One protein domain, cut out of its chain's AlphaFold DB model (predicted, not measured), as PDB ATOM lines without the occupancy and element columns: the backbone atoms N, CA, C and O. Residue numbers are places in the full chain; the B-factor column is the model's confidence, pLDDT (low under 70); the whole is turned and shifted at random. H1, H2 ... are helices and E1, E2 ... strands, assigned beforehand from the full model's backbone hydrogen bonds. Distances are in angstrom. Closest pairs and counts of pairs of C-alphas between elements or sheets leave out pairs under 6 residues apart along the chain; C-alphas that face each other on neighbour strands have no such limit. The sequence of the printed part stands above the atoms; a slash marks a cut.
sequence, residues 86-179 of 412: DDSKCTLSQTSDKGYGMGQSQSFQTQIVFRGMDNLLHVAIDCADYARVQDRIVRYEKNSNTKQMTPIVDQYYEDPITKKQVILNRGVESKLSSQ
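This is residues 86 to 179 of the 412 residues of an uncharacterized protein of Helicobacter suis HS5 (UniProt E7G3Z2). What is the main picture? A long, twisted sheet, E5, E6 and E7, and a small hairpin, E3 and E4, reach toward opposite ends of an elongated model, with another hairpin, E1 and E2, off to one side and H1 between E4 and E5. What are its parts? The 94 printed residues, mostly strand by class, hold E1, E2, E3, E4, H1, E5, E6 and E7 in chain order; the sheet E5, E6, E7 is antiparallel. The whole is loose, with a radius of gyration of the C-alphas of 15.5 A and spans of 53 by 29 by 23 A.

Where is the largest sheet? E5, residues 134 to 143, spans 24.8 A, E6, residues 148 to 158, 30.6 A, and E7, residues 165 to 173, 19.8 A, ending at C-alpha 173 (73.093, 84.363, 142.077). Where are the others? E1 is residues 92 to 95, from C-alpha 92 (65.937, 83.479, 159.391), E2 105 to 108, E3 111 to 115, E4 121 to 125 and H1 127 to 130.

How do E5, E6 and E7 pair? They form a meander, each strand the antiparallel neighbour of the one before, with N 136 and O 154 2.8 A apart and N 168 and O 155 2.8 A. E5 bends by 67 degrees at residue 138. What of H1? It is only just not on this sheet, with 4 pairs of C-alphas within 10 A; it is too short for an O i to N i+4 pair, and its one O i to N i+3 pair is within range. And the hairpins? In E3 and E4, N 124 and O 112 are 2.8 A apart; in E1 and E2, apart from the sheet, N 95 and O 105 are 2.9 A apart.

How large is it? The farthest C-alphas, Asp 118 and Asn 145, are 53.3 A apart. Is it unbroken and confident? The printed part has no cut and no long link; residues 87 to 110, 128 to 132 and 160 have pLDDT under 70.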
ATOM      1  N   ASP A  86      77.303  76.181 158.997       73.56
ATOM      2  CA  ASP A  86      76.397  75.556 159.963       73.56
ATOM      3  C   ASP A  86      75.068  76.320 159.989       73.56
ATOM      4  O   ASP A  86      74.873  77.294 160.723       73.56
ATOM      5  N   ASP A  87      74.140  75.840 159.161       65.50
ATOM      6  CA  ASP A  87      72.808  76.422 158.988       65.50
ATOM      7  C   ASP A  87      71.858  76.075 160.156       65.50
ATOM      8  O   ASP A  87      70.731  76.564 160.199       65.50
ATOM      9  N   SER A  88      72.281  75.236 161.115       66.50
ATOM     10  CA  SER A  88      71.424  74.770 162.219       66.50
ATOM     11  C   SER A  88      71.323  75.751 163.392       66.50
ATOM     12  O   SER A  88      70.495  75.560 164.286       66.50
ATOM     13  N   LYS A  89      72.179  76.781 163.421       68.31
ATOM     14  CA  LYS A  89      72.366  77.651 164.594       68.31
ATOM     15  C   LYS A  89      71.715  79.021 164.491       68.31
ATOM     16  O   LYS A  89      71.360  79.581 165.526       68.31
ATOM     17  N   CYS A  90      71.550  79.561 163.289       69.56
ATOM     18  CA  CYS A  90      71.032  80.914 163.114       69.56
ATOM     19  C   CYS A  90      69.557  80.920 162.697       69.56
ATOM     20  O   CYS A  90      69.067  80.011 162.027       69.56
ATOM     21  N   THR A  91      68.841  81.980 163.069       64.44
ATOM     22  CA  THR A  91      67.453  82.210 162.658       64.44
ATOM     23  C   THR A  91      67.376  82.907 161.298       64.44
ATOM     24  O   THR A  91      68.312  83.567 160.841       64.44
ATOM     25  N   LEU A  92      66.233  82.757 160.624       57.53
ATOM     26  CA  LEU A  92      65.937  83.479 159.391       57.53
ATOM     27  C   LEU A  92      65.867  84.984 159.692       57.53
ATOM     28  O   LEU A  92      65.035  85.415 160.492       57.53
ATOM     29  N   SER A  93      66.710  85.781 159.039       56.97
ATOM     30  CA  SER A  93      66.654  87.239 159.137       56.97
ATOM     31  C   SER A  93      66.070  87.822 157.856       56.97
ATOM     32  O   SER A  93      66.450  87.445 156.742       56.97
ATOM     33  N   GLN A  94      65.113  88.733 158.024       55.78
ATOM     34  CA  GLN A  94      64.590  89.547 156.938       55.78
ATOM     35  C   GLN A  94      65.473  90.789 156.820       55.78
ATOM     36  O   GLN A  94      65.471  91.639 157.711       55.78
ATOM     37  N   THR A  95      66.234  90.901 155.736       57.16
ATOM     38  CA  THR A  95      66.913  92.155 155.405       57.16
ATOM     39  C   THR A  95      65.907  93.039 154.680       57.16
ATOM     40  O   THR A  95      65.389  92.663 153.624       57.16
ATOM     41  N   SER A  96      65.596  94.193 155.271       52.81
ATOM     42  CA  SER A  96      64.543  95.097 154.800       52.81
ATOM     43  C   SER A  96      64.883  95.817 153.494       52.81
ATOM     44  O   SER A  96      63.965  96.267 152.817       52.81
ATOM     45  N   ASP A  97      66.158  95.894 153.109       54.56
ATOM     46  CA  ASP A  97      66.568  96.449 151.820       54.56
ATOM     47  C   ASP A  97      68.001  96.008 151.482       54.56
ATOM     48  O   ASP A  97      68.927  96.254 152.256       54.56
ATOM     49  N   LYS A  98      68.197  95.331 150.343       56.53
ATOM     50  CA  LYS A  98      69.542  95.007 149.834       56.53
ATOM     51  C   LYS A  98      70.148  96.125 148.974       56.53
ATOM     52  O   LYS A  98      71.234  95.937 148.440       56.53
ATOM     53  N   GLY A  99      69.488  97.280 148.861       48.47
ATOM     54  CA  GLY A  99      70.068  98.505 148.301       48.47
ATOM     55  C   GLY A  99      69.982  98.643 146.780       48.47
ATOM     56  O   GLY A  99      70.610  99.540 146.225       48.47
ATOM     57  N   TYR A 100      69.207  97.794 146.095       58.81
ATOM     58  CA  TYR A 100      69.075  97.819 144.627       58.81
ATOM     59  C   TYR A 100      67.619  97.843 144.130       58.81
ATOM     60  O   TYR A 100      67.341  97.428 143.007       58.81
ATOM     61  N   GLY A 101      66.671  98.297 144.962       54.22
ATOM     62  CA  GLY A 101      65.274  98.526 144.548       54.22
ATOM     63  C   GLY A 101      64.452  97.261 144.255       54.22
ATOM     64  O   GLY A 101      63.462  97.327 143.535       54.22
ATOM     65  N   MET A 102      64.861  96.098 144.780       55.94
ATOM     66  CA  MET A 102      64.164  94.808 144.593       55.94
ATOM     67  C   MET A 102      63.450  94.302 145.863       55.94
ATOM     68  O   MET A 102      63.075  93.135 145.945       55.94
ATOM     69  N   GLY A 103      63.248  95.181 146.847       58.75
ATOM     70  CA  GLY A 103      62.499  94.901 148.070       58.75
ATOM     71  C   GLY A 103      63.232  94.065 149.122       58.75
ATOM     72  O   GLY A 103      64.462  93.988 149.153       58.75
ATOM     73  N   GLN A 104      62.455  93.480 150.039       56.47
ATOM     74  CA  GLN A 104      62.974  92.725 151.180       56.47
ATOM     75  C   GLN A 104      63.460  91.340 150.748       56.47
ATOM     76  O   GLN A 104      62.767  90.623 150.026       56.47
ATOM     77  N   SER A 105      64.624  90.922 151.246       55.50
ATOM     78  CA  SER A 105      65.143  89.568 151.041       55.50
ATOM     79  C   SER A 105      65.185  88.822 152.363       55.50
ATOM     80  O   SER A 105      65.765  89.294 153.340       55.50
ATOM     81  N   GLN A 106      64.641  87.610 152.372       54.25
ATOM     82  CA  GLN A 106      64.842  86.671 153.468       54.25
ATOM     83  C   GLN A 106      66.089  85.845 153.172       54.25
ATOM     84  O   GLN A 106      66.128  85.087 152.199       54.25
ATOM     85  N   SER A 107      67.124  85.997 153.990       54.38
ATOM     86  CA  SER A 107      68.305  85.139 153.919       54.38
ATOM     87  C   SER A 107      68.477  84.388 155.226       54.38
ATOM     88  O   SER A 107      68.355  84.955 156.312       54.38
ATOM     89  N   PHE A 108      68.790  83.100 155.107       53.91
ATOM     90  CA  PHE A 108      69.309  82.337 156.229       53.91
ATOM     91  C   PHE A 108      70.650  82.955 156.609       53.91
ATOM     92  O   PHE A 108      71.559  83.039 155.778       53.91
ATOM     93  N   GLN A 109      70.739  83.440 157.843       62.25
ATOM     94  CA  GLN A 109      72.040  83.650 158.447       62.25
ATOM     95  C   GLN A 109      72.642  82.265 158.698       62.25
ATOM     96  O   GLN A 109      71.904  81.311 158.930       62.25
ATOM     97  N   THR A 110      73.954  82.122 158.583       67.88
ATOM     98  CA  THR A 110      74.638  80.860 158.883       67.88
ATOM     99  C   THR A 110      75.947  81.174 159.574       67.88
ATOM    100  O   THR A 110      76.560  82.208 159.299       67.88
ATOM    101  N   GLN A 111      76.369  80.311 160.490       79.25
ATOM    102  CA  GLN A 111      77.711  80.429 161.037       79.25
ATOM    103  C   GLN A 111      78.692  79.813 160.050       79.25
ATOM    104  O   GLN A 111      78.430  78.764 159.458       79.25
ATOM    105  N   ILE A 112      79.852  80.443 159.895       81.62
ATOM    106  CA  ILE A 112      80.983  79.783 159.252       81.62
ATOM    107  C   ILE A 112      81.855  79.240 160.371       81.62
ATOM    108  O   ILE A 112      82.357  79.993 161.204       81.62
ATOM    109  N   VAL A 113      82.024  77.928 160.385       87.75
ATOM    110  CA  VAL A 113      82.720  77.186 161.432       87.75
ATOM    111  C   VAL A 113      83.816  76.313 160.828       87.75
ATOM    112  O   VAL A 113      83.853  76.056 159.623       87.75
ATOM    113  N   PHE A 114      84.735  75.855 161.668       91.19
ATOM    114  CA  PHE A 114      85.744  74.866 161.299       91.19
ATOM    115  C   PHE A 114      86.081  73.971 162.487       91.19
ATOM    116  O   PHE A 114      85.846  74.326 163.641       91.19
ATOM    117  N   ARG A 115      86.648  72.792 162.211       87.31
ATOM    118  CA  ARG A 115      87.295  71.989 163.256       87.31
ATOM    119  C   ARG A 115      88.755  72.401 163.364       87.31
ATOM    120  O   ARG A 115      89.471  72.352 162.365       87.31
ATOM    121  N   GLY A 116      89.159  72.845 164.549       86.50
ATOM    122  CA  GLY A 116      90.530  73.242 164.850       86.50
ATOM    123  C   GLY A 116      91.480  72.046 164.910       86.50
ATOM    124  O   GLY A 116      91.047  70.893 164.878       86.50
ATOM    125  N   MET A 117      92.785  72.302 165.048       84.44
ATOM    126  CA  MET A 117      93.763  71.226 165.296       84.44
ATOM    127  C   MET A 117      93.538  70.507 166.637       84.44
ATOM    128  O   MET A 117      93.946  69.366 166.810       84.44
ATOM    129  N   ASP A 118      92.872  71.176 167.575       85.44
ATOM    130  CA  ASP A 118      92.382  70.630 168.844       85.44
ATOM    131  C   ASP A 118      91.129  69.750 168.680       85.44
ATOM    132  O   ASP A 118      90.595  69.236 169.660       85.44
ATOM    133  N   ASN A 119      90.651  69.576 167.443       80.69
ATOM    134  CA  ASN A 119      89.420  68.878 167.076       80.69
ATOM    135  C   ASN A 119      88.135  69.501 167.664       80.69
ATOM    136  O   ASN A 119      87.046  68.921 167.548       80.69
ATOM    137  N   LEU A 120      88.239  70.696 168.253       83.25
ATOM    138  CA  LEU A 120      87.101  71.466 168.742       83.25
ATOM    139  C   LEU A 120      86.449  72.236 167.592       83.25
ATOM    140  O   LEU A 120      87.069  72.511 166.562       83.25
ATOM    141  N   LEU A 121      85.166  72.548 167.761       84.50
ATOM    142  CA  LEU A 121      84.420  73.385 166.832       84.50
ATOM    143  C   LEU A 121      84.714  74.857 167.139       84.50
ATOM    144  O   LEU A 121      84.450  75.314 168.247       84.50
ATOM    145  N   HIS A 122      85.230  75.585 166.154       87.06
ATOM    146  CA  HIS A 122      85.514  77.017 166.243       87.06
ATOM    147  C   HIS A 122      84.602  77.793 165.298       87.06
ATOM    148  O   HIS A 122      84.280  77.316 164.207       87.06
ATOM    149  N   VAL A 123      84.216  79.003 165.702       87.44
ATOM    150  CA  VAL A 123      83.387  79.915 164.905       87.44
ATOM    151  C   VAL A 123      84.299  80.936 164.231       87.44
ATOM    152  O   VAL A 123      84.974  81.713 164.902       87.44
ATOM    153  N   ALA A 124      84.336  80.915 162.900       84.88
ATOM    154  CA  ALA A 124      85.037  81.915 162.099       84.88
ATOM    155  C   ALA A 124      84.168  83.160 161.873       84.88
ATOM    156  O   ALA A 124      84.681  84.275 161.931       84.88
ATOM    157  N   ILE A 125      82.866  82.969 161.631       78.88
ATOM    158  CA  ILE A 125      81.866  84.042 161.541       78.88
ATOM    159  C   ILE A 125      80.625  83.610 162.311       78.88
ATOM    160  O   ILE A 125      80.055  82.554 162.025       78.88
ATOM    161  N   ASP A 126      80.217  84.435 163.272       79.94
ATOM    162  CA  ASP A 126      79.013  84.224 164.072       79.94
ATOM    163  C   ASP A 126      77.753  84.769 163.367       79.94
ATOM    164  O   ASP A 126      77.839  85.597 162.460       79.94
ATOM    165  N   CYS A 127      76.561  84.347 163.800       73.50
ATOM    166  CA  CYS A 127      75.274  84.764 163.239       73.50
ATOM    167  C   CYS A 127      75.104  86.292 163.244       73.50
ATOM    168  O   CYS A 127      74.633  86.867 162.263       73.50
ATOM    169  N   ALA A 128      75.509  86.963 164.330       69.38
ATOM    170  CA  ALA A 128      75.391  88.416 164.461       69.38
ATOM    171  C   ALA A 128      76.288  89.178 163.470       69.38
ATOM    172  O   ALA A 128      75.919  90.260 163.013       69.38
ATOM    173  N   ASP A 129      77.434  88.603 163.106       65.06
ATOM    174  CA  ASP A 129      78.319  89.158 162.082       65.06
ATOM    175  C   ASP A 129      77.831  88.792 160.678       65.06
ATOM    176  O   ASP A 129      77.873  89.626 159.775       65.06
ATOM    177  N   TYR A 130      77.259  87.596 160.500       64.94
ATOM    178  CA  TYR A 130      76.597  87.208 159.254       64.94
ATOM    179  C   TYR A 130      75.390  88.113 158.943       64.94
ATOM    180  O   TYR A 130      75.103  88.399 157.781       64.94
ATOM    181  N   ALA A 131      74.722  88.648 159.969       59.06
ATOM    182  CA  ALA A 131      73.685  89.674 159.828       59.06
ATOM    183  C   ALA A 131      74.176  90.974 159.174       59.06
ATOM    184  O   ALA A 131      73.364  91.755 158.681       59.06
ATOM    185  N   ARG A 132      75.491  91.216 159.179       65.94
ATOM    186  CA  ARG A 132      76.137  92.392 158.582       65.94
ATOM    187  C   ARG A 132      76.682  92.115 157.183       65.94
ATOM    188  O   ARG A 132      77.328  92.992 156.613       65.94
ATOM    189  N   VAL A 133      76.449  90.921 156.637       72.38
ATOM    190  CA  VAL A 133      76.840  90.591 155.266       72.38
ATOM    191  C   VAL A 133      76.002  91.418 154.299       72.38
ATOM    192  O   VAL A 133      74.772  91.378 154.311       72.38
ATOM    193  N   GLN A 134      76.699  92.172 153.462       72.62
ATOM    194  CA  GLN A 134      76.159  93.010 152.411       72.62
ATOM    195  C   GLN A 134      76.413  92.359 151.050       72.62
ATOM    196  O   GLN A 134      77.409  91.659 150.840       72.62
ATOM    197  N   ASP A 135      75.508  92.627 150.114       75.12
ATOM    198  CA  ASP A 135      75.636  92.187 148.732       75.12
ATOM    199  C   ASP A 135      76.125  93.359 147.874       75.12
ATOM    200  O   ASP A 135      75.524  94.436 147.865       75.12
ATOM    201  N   ARG A 136      77.189  93.143 147.098       75.69
ATOM    202  CA  ARG A 136      77.632  94.058 146.039       75.69
ATOM    203  C   ARG A 136      77.241  93.496 144.682       75.69
ATOM    204  O   ARG A 136      77.748  92.439 144.312       75.69
ATOM    205  N   ILE A 137      76.409  94.194 143.911       75.44
ATOM    206  CA  ILE A 137      76.104  93.767 142.537       75.44
ATOM    207  C   ILE A 137      77.357  93.862 141.670       75.44
ATOM    208  O   ILE A 137      78.016  94.897 141.609       75.44
ATOM    209  N   VAL A 138      77.652  92.767 140.976       77.00
ATOM    210  CA  VAL A 138      78.761  92.670 140.021       77.00
ATOM    211  C   VAL A 138      78.240  92.679 138.588       77.00
ATOM    212  O   VAL A 138      78.846  93.290 137.713       77.00
ATOM    213  N   ARG A 139      77.117  91.999 138.327       73.75
ATOM    214  CA  ARG A 139      76.448  91.973 137.015       73.75
ATOM    215  C   ARG A 139      74.988  91.538 137.147       73.75
ATOM    216  O   ARG A 139      74.574  91.096 138.212       73.75
ATOM    217  N   TYR A 140      74.243  91.597 136.046       76.38
ATOM    218  CA  TYR A 140      72.884  91.061 135.950       76.38
ATOM    219  C   TYR A 140      72.826  89.928 134.932       76.38
ATOM    220  O   TYR A 140      73.353  90.046 133.823       76.38
ATOM    221  N   GLU A 141      72.151  88.846 135.292       80.56
ATOM    222  CA  GLU A 141      71.796  87.767 134.384       80.56
ATOM    223  C   GLU A 141      70.385  87.998 133.833       80.56
ATOM    224  O   GLU A 141      69.456  88.291 134.583       80.56
ATOM    225  N   LYS A 142      70.230  87.929 132.505       79.88
ATOM    226  CA  LYS A 142      68.971  88.241 131.808       79.88
ATOM    227  C   LYS A 142      68.310  86.983 131.267       79.88
ATOM    228  O   LYS A 142      68.923  86.263 130.476       79.88
ATOM    229  N   ASN A 143      67.024  86.812 131.562       81.19
ATOM    230  CA  ASN A 143      66.158  85.855 130.888       81.19
ATOM    231  C   ASN A 143      65.262  86.578 129.869       81.19
ATOM    232  O   ASN A 143      64.270  87.223 130.215       81.19
ATOM    233  N   SER A 144      65.607  86.464 128.585       76.62
ATOM    234  CA  SER A 144      64.885  87.143 127.502       76.62
ATOM    235  C   SER A 144      63.468  86.612 127.265       76.62
ATOM    236  O   SER A 144      62.652  87.361 126.722       76.62
ATOM    237  N   ASN A 145      63.178  85.371 127.676       81.69
ATOM    238  CA  ASN A 145      61.874  84.727 127.499       81.69
ATOM    239  C   ASN A 145      60.876  85.203 128.556       81.69
ATOM    240  O   ASN A 145      59.746  85.542 128.224       81.69
ATOM    241  N   THR A 146      61.299  85.261 129.822       82.50
ATOM    242  CA  THR A 146      60.434  85.671 130.941       82.50
ATOM    243  C   THR A 146      60.502  87.167 131.249       82.50
ATOM    244  O   THR A 146      59.749  87.638 132.098       82.50
ATOM    245  N   LYS A 147      61.397  87.908 130.574       80.44
ATOM    246  CA  LYS A 147      61.707  89.327 130.838       80.44
ATOM    247  C   LYS A 147      62.104  89.595 132.294       80.44
ATOM    248  O   LYS A 147      61.867  90.673 132.832       80.44
ATOM    249  N   GLN A 148      62.768  88.617 132.908       83.38
ATOM    250  CA  GLN A 148      63.299  88.718 134.263       83.38
ATOM    251  C   GLN A 148      64.810  88.932 134.258       83.38
ATOM    252  O   GLN A 148      65.522  88.413 133.393       83.38
ATOM    253  N   MET A 149      65.288  89.698 135.234       78.31
ATOM    254  CA  MET A 149      66.706  89.828 135.540       78.31
ATOM    255  C   MET A 149      66.996  89.311 136.948       78.31
ATOM    256  O   MET A 149      66.197  89.525 137.863       78.31
ATOM    257  N   THR A 150      68.159  88.688 137.109       81.88
ATOM    258  CA  THR A 150      68.675  88.233 138.401       81.88
ATOM    259  C   THR A 150      70.027  88.897 138.662       81.88
ATOM    260  O   THR A 150      70.941  88.768 137.840       81.88
ATOM    261  N   PRO A 151      70.202  89.638 139.767       75.88
ATOM    262  CA  PRO A 151      71.500  90.168 140.153       75.88
ATOM    263  C   PRO A 151      72.473  89.049 140.516       75.88
ATOM    264  O   PRO A 151      72.143  88.131 141.266       75.88
ATOM    265  N   ILE A 152      73.707  89.181 140.048       81.38
ATOM    266  CA  ILE A 152      74.845  88.377 140.474       81.38
ATOM    267  C   ILE A 152      75.685  89.236 141.419       81.38
ATOM    268  O   ILE A 152      76.150  90.316 141.031       81.38
ATOM    269  N   VAL A 153      75.867  88.766 142.651       78.12
ATOM    270  CA  VAL A 153      76.426  89.550 143.758       78.12
ATOM    271  C   VAL A 153      77.685  88.922 144.347       78.12
ATOM    272  O   VAL A 153      77.812  87.701 144.447       78.12
ATOM    273  N   ASP A 154      78.607  89.768 144.789       81.19
ATOM    274  CA  ASP A 154      79.627  89.383 145.761       81.19
ATOM    275  C   ASP A 154      79.059  89.603 147.165       81.19
ATOM    276  O   ASP A 154      78.510  90.667 147.455       81.19
ATOM    277  N   GLN A 155      79.215  88.619 148.045       78.69
ATOM    278  CA  GLN A 155      78.826  88.728 149.448       78.69
ATOM    279  C   GLN A 155      80.050  89.099 150.268       78.69
ATOM    280  O   GLN A 155      81.061  88.392 150.218       78.69
ATOM    281  N   TYR A 156      79.972  90.184 151.028       81.00
ATOM    282  CA  TYR A 156      81.068  90.654 151.868       81.00
ATOM    283  C   TYR A 156      80.542  91.160 153.207       81.00
ATOM    284  O   TYR A 156      79.380  91.530 153.323       81.00
ATOM    285  N   TYR A 157      81.398  91.213 154.218       79.38
ATOM    286  CA  TYR A 157      81.127  92.001 155.419       79.38
ATOM    287  C   TYR A 157      82.265  92.991 155.644       79.38
ATOM    288  O   TYR A 157      83.377  92.815 155.140       79.38
ATOM    289  N   GLU A 158      81.974  94.059 156.373       76.94
ATOM    290  CA  GLU A 158      82.993  94.992 156.835       76.94
ATOM    291  C   GLU A 158      83.466  94.550 158.218       76.94
ATOM    292  O   GLU A 158      82.670  94.465 159.159       76.94
ATOM    293  N   ASP A 159      84.756  94.239 158.342       71.81
ATOM    294  CA  ASP A 159      85.351  93.862 159.618       71.81
ATOM    295  C   ASP A 159      85.115  94.988 160.643       71.81
ATOM    296  O   ASP A 159      85.519  96.133 160.412       71.81
ATOM    297  N   PRO A 160      84.463  94.703 161.787       67.31
ATOM    298  CA  PRO A 160      84.079  95.742 162.730       67.31
ATOM    299  C   PRO A 160      85.279  96.465 163.350       67.31
ATOM    300  O   PRO A 160      85.131  97.633 163.726       67.31
ATOM    301  N   ILE A 161      86.435  95.797 163.428       73.81
ATOM    302  CA  ILE A 161      87.684  96.286 164.015       73.81
ATOM    303  C   ILE A 161      88.534  96.970 162.943       73.81
ATOM    304  O   ILE A 161      88.958  98.108 163.129       73.81
ATOM    305  N   THR A 162      88.789  96.290 161.821       81.38
ATOM    306  CA  THR A 162      89.732  96.786 160.803       81.38
ATOM    307  C   THR A 162      89.089  97.664 159.733       81.38
ATOM    308  O   THR A 162      89.815  98.312 158.978       81.38
ATOM    309  N   LYS A 163      87.750  97.690 159.652       80.38
ATOM    310  CA  LYS A 163      86.955  98.380 158.615       80.38
ATOM    311  C   LYS A 163      87.265  97.937 157.185       80.38
ATOM    312  O   LYS A 163      86.888  98.591 156.216       80.38
ATOM    313  N   LYS A 164      87.972  96.818 157.023       82.75
ATOM    314  CA  LYS A 164      88.269  96.250 155.711       82.75
ATOM    315  C   LYS A 164      87.113  95.373 155.256       82.75
ATOM    316  O   LYS A 164      86.532  94.633 156.045       82.75
ATOM    317  N   GLN A 165      86.816  95.434 153.961       81.94
ATOM    318  CA  GLN A 165      85.865  94.525 153.335       81.94
ATOM    319  C   GLN A 165      86.489  93.137 153.206       81.94
ATOM    320  O   GLN A 165      87.564  92.980 152.622       81.94
ATOM    321  N   VAL A 166      85.790  92.135 153.725       79.50
ATOM    322  CA  VAL A 166      86.165  90.727 153.617       79.50
ATOM    323  C   VAL A 166      85.135  90.034 152.735       79.50
ATOM    324  O   VAL A 166      83.959  89.949 153.086       79.50
ATOM    325  N   ILE A 167      85.579  89.564 151.568       82.12
ATOM    326  CA  ILE A 167      84.729  88.856 150.606       82.12
ATOM    327  C   ILE A 167      84.532  87.421 151.093       82.12
ATOM    328  O   ILE A 167      85.497  86.706 151.357       82.12
ATOM    329  N   LEU A 168      83.272  87.010 151.190       78.06
ATOM    330  CA  LEU A 168      82.867  85.663 151.575       78.06
ATOM    331  C   LEU A 168      82.636  84.785 150.352       78.06
ATOM    332  O   LEU A 168      83.151  83.677 150.282       78.06
ATOM    333  N   ASN A 169      81.863  85.288 149.388       78.88
ATOM    334  CA  ASN A 169      81.534  84.577 148.156       78.88
ATOM    335  C   ASN A 169      81.558  85.554 146.981       78.88
ATOM    336  O   ASN A 169      81.135  86.701 147.126       78.88
ATOM    337  N   ARG A 170      82.005  85.085 145.812       83.75
ATOM    338  CA  ARG A 170      81.997  85.871 144.575       83.75
ATOM    339  C   ARG A 170      80.980  85.337 143.583       83.75
ATOM    340  O   ARG A 170      80.883  84.126 143.397       83.75
ATOM    341  N   GLY A 171      80.281  86.245 142.912       79.56
ATOM    342  CA  GLY A 171      79.395  85.912 141.797       79.56
ATOM    343  C   GLY A 171      78.232  84.975 142.144       79.56
ATOM    344  O   GLY A 171      77.872  84.130 141.327       79.56
ATOM    345  N   VAL A 172      77.665  85.108 143.340       79.88
ATOM    346  CA  VAL A 172      76.501  84.333 143.785       79.88
ATOM    347  C   VAL A 172      75.245  84.874 143.112       79.88
ATOM    348  O   VAL A 172      75.024  86.084 143.078       79.88
ATOM    349  N   GLU A 173      74.405  83.984 142.594       79.06
ATOM    350  CA  GLU A 173      73.093  84.363 142.077       79.06
ATOM    351  C   GLU A 173      72.174  84.789 143.230       79.06
ATOM    352  O   GLU A 173      71.979  84.057 144.207       79.06
ATOM    353  N   SER A 174      71.634  86.004 143.143       73.44
ATOM    354  CA  SER A 174      70.665  86.494 144.116       73.44
ATOM    355  C   SER A 174      69.355  85.718 143.996       73.44
ATOM    356  O   SER A 174      68.899  85.397 142.905       73.44
ATOM    357  N   LYS A 175      68.687  85.477 145.127       71.75
ATOM    358  CA  LYS A 175      67.313  84.944 145.124       71.75
ATOM    359  C   LYS A 175      66.274  85.983 144.688       71.75
ATOM    360  O   LYS A 175      65.104  85.645 144.537       71.75
ATOM    361  N   LEU A 176      66.683  87.244 144.545       70.88
ATOM    362  CA  LEU A 176      65.827  88.324 144.080       70.88
ATOM    363  C   LEU A 176      65.831  88.352 142.554       70.88
ATOM    364  O   LEU A 176      66.887  88.435 141.934       70.88
ATOM    365  N   SER A 177      64.641  88.331 141.965       74.00
ATOM    366  CA  SER A 177      64.439  88.518 140.532       74.00
ATOM    367  C   SER A 177      63.404  89.606 140.308       74.00
ATOM    368  O   SER A 177      62.381  89.624 140.997       74.00
ATOM    369  N   SER A 178      63.620  90.459 139.314       74.75
ATOM    370  CA  SER A 178      62.669  91.506 138.948       74.75
ATOM    371  C   SER A 178      62.361  91.489 137.457       74.75
ATOM    372  O   SER A 178      63.132  90.984 136.638       74.75
ATOM    373  N   GLN A 179      61.202  92.041 137.100       81.62
ATOM    374  CA  GLN A 179      60.894  92.360 135.711       81.62
ATOM    375  C   GLN A 179      61.809  93.490 135.242       81.62
ATOM    376  O   GLN A 179      62.080  94.428 135.999       81.62
TER     377      GLN A 179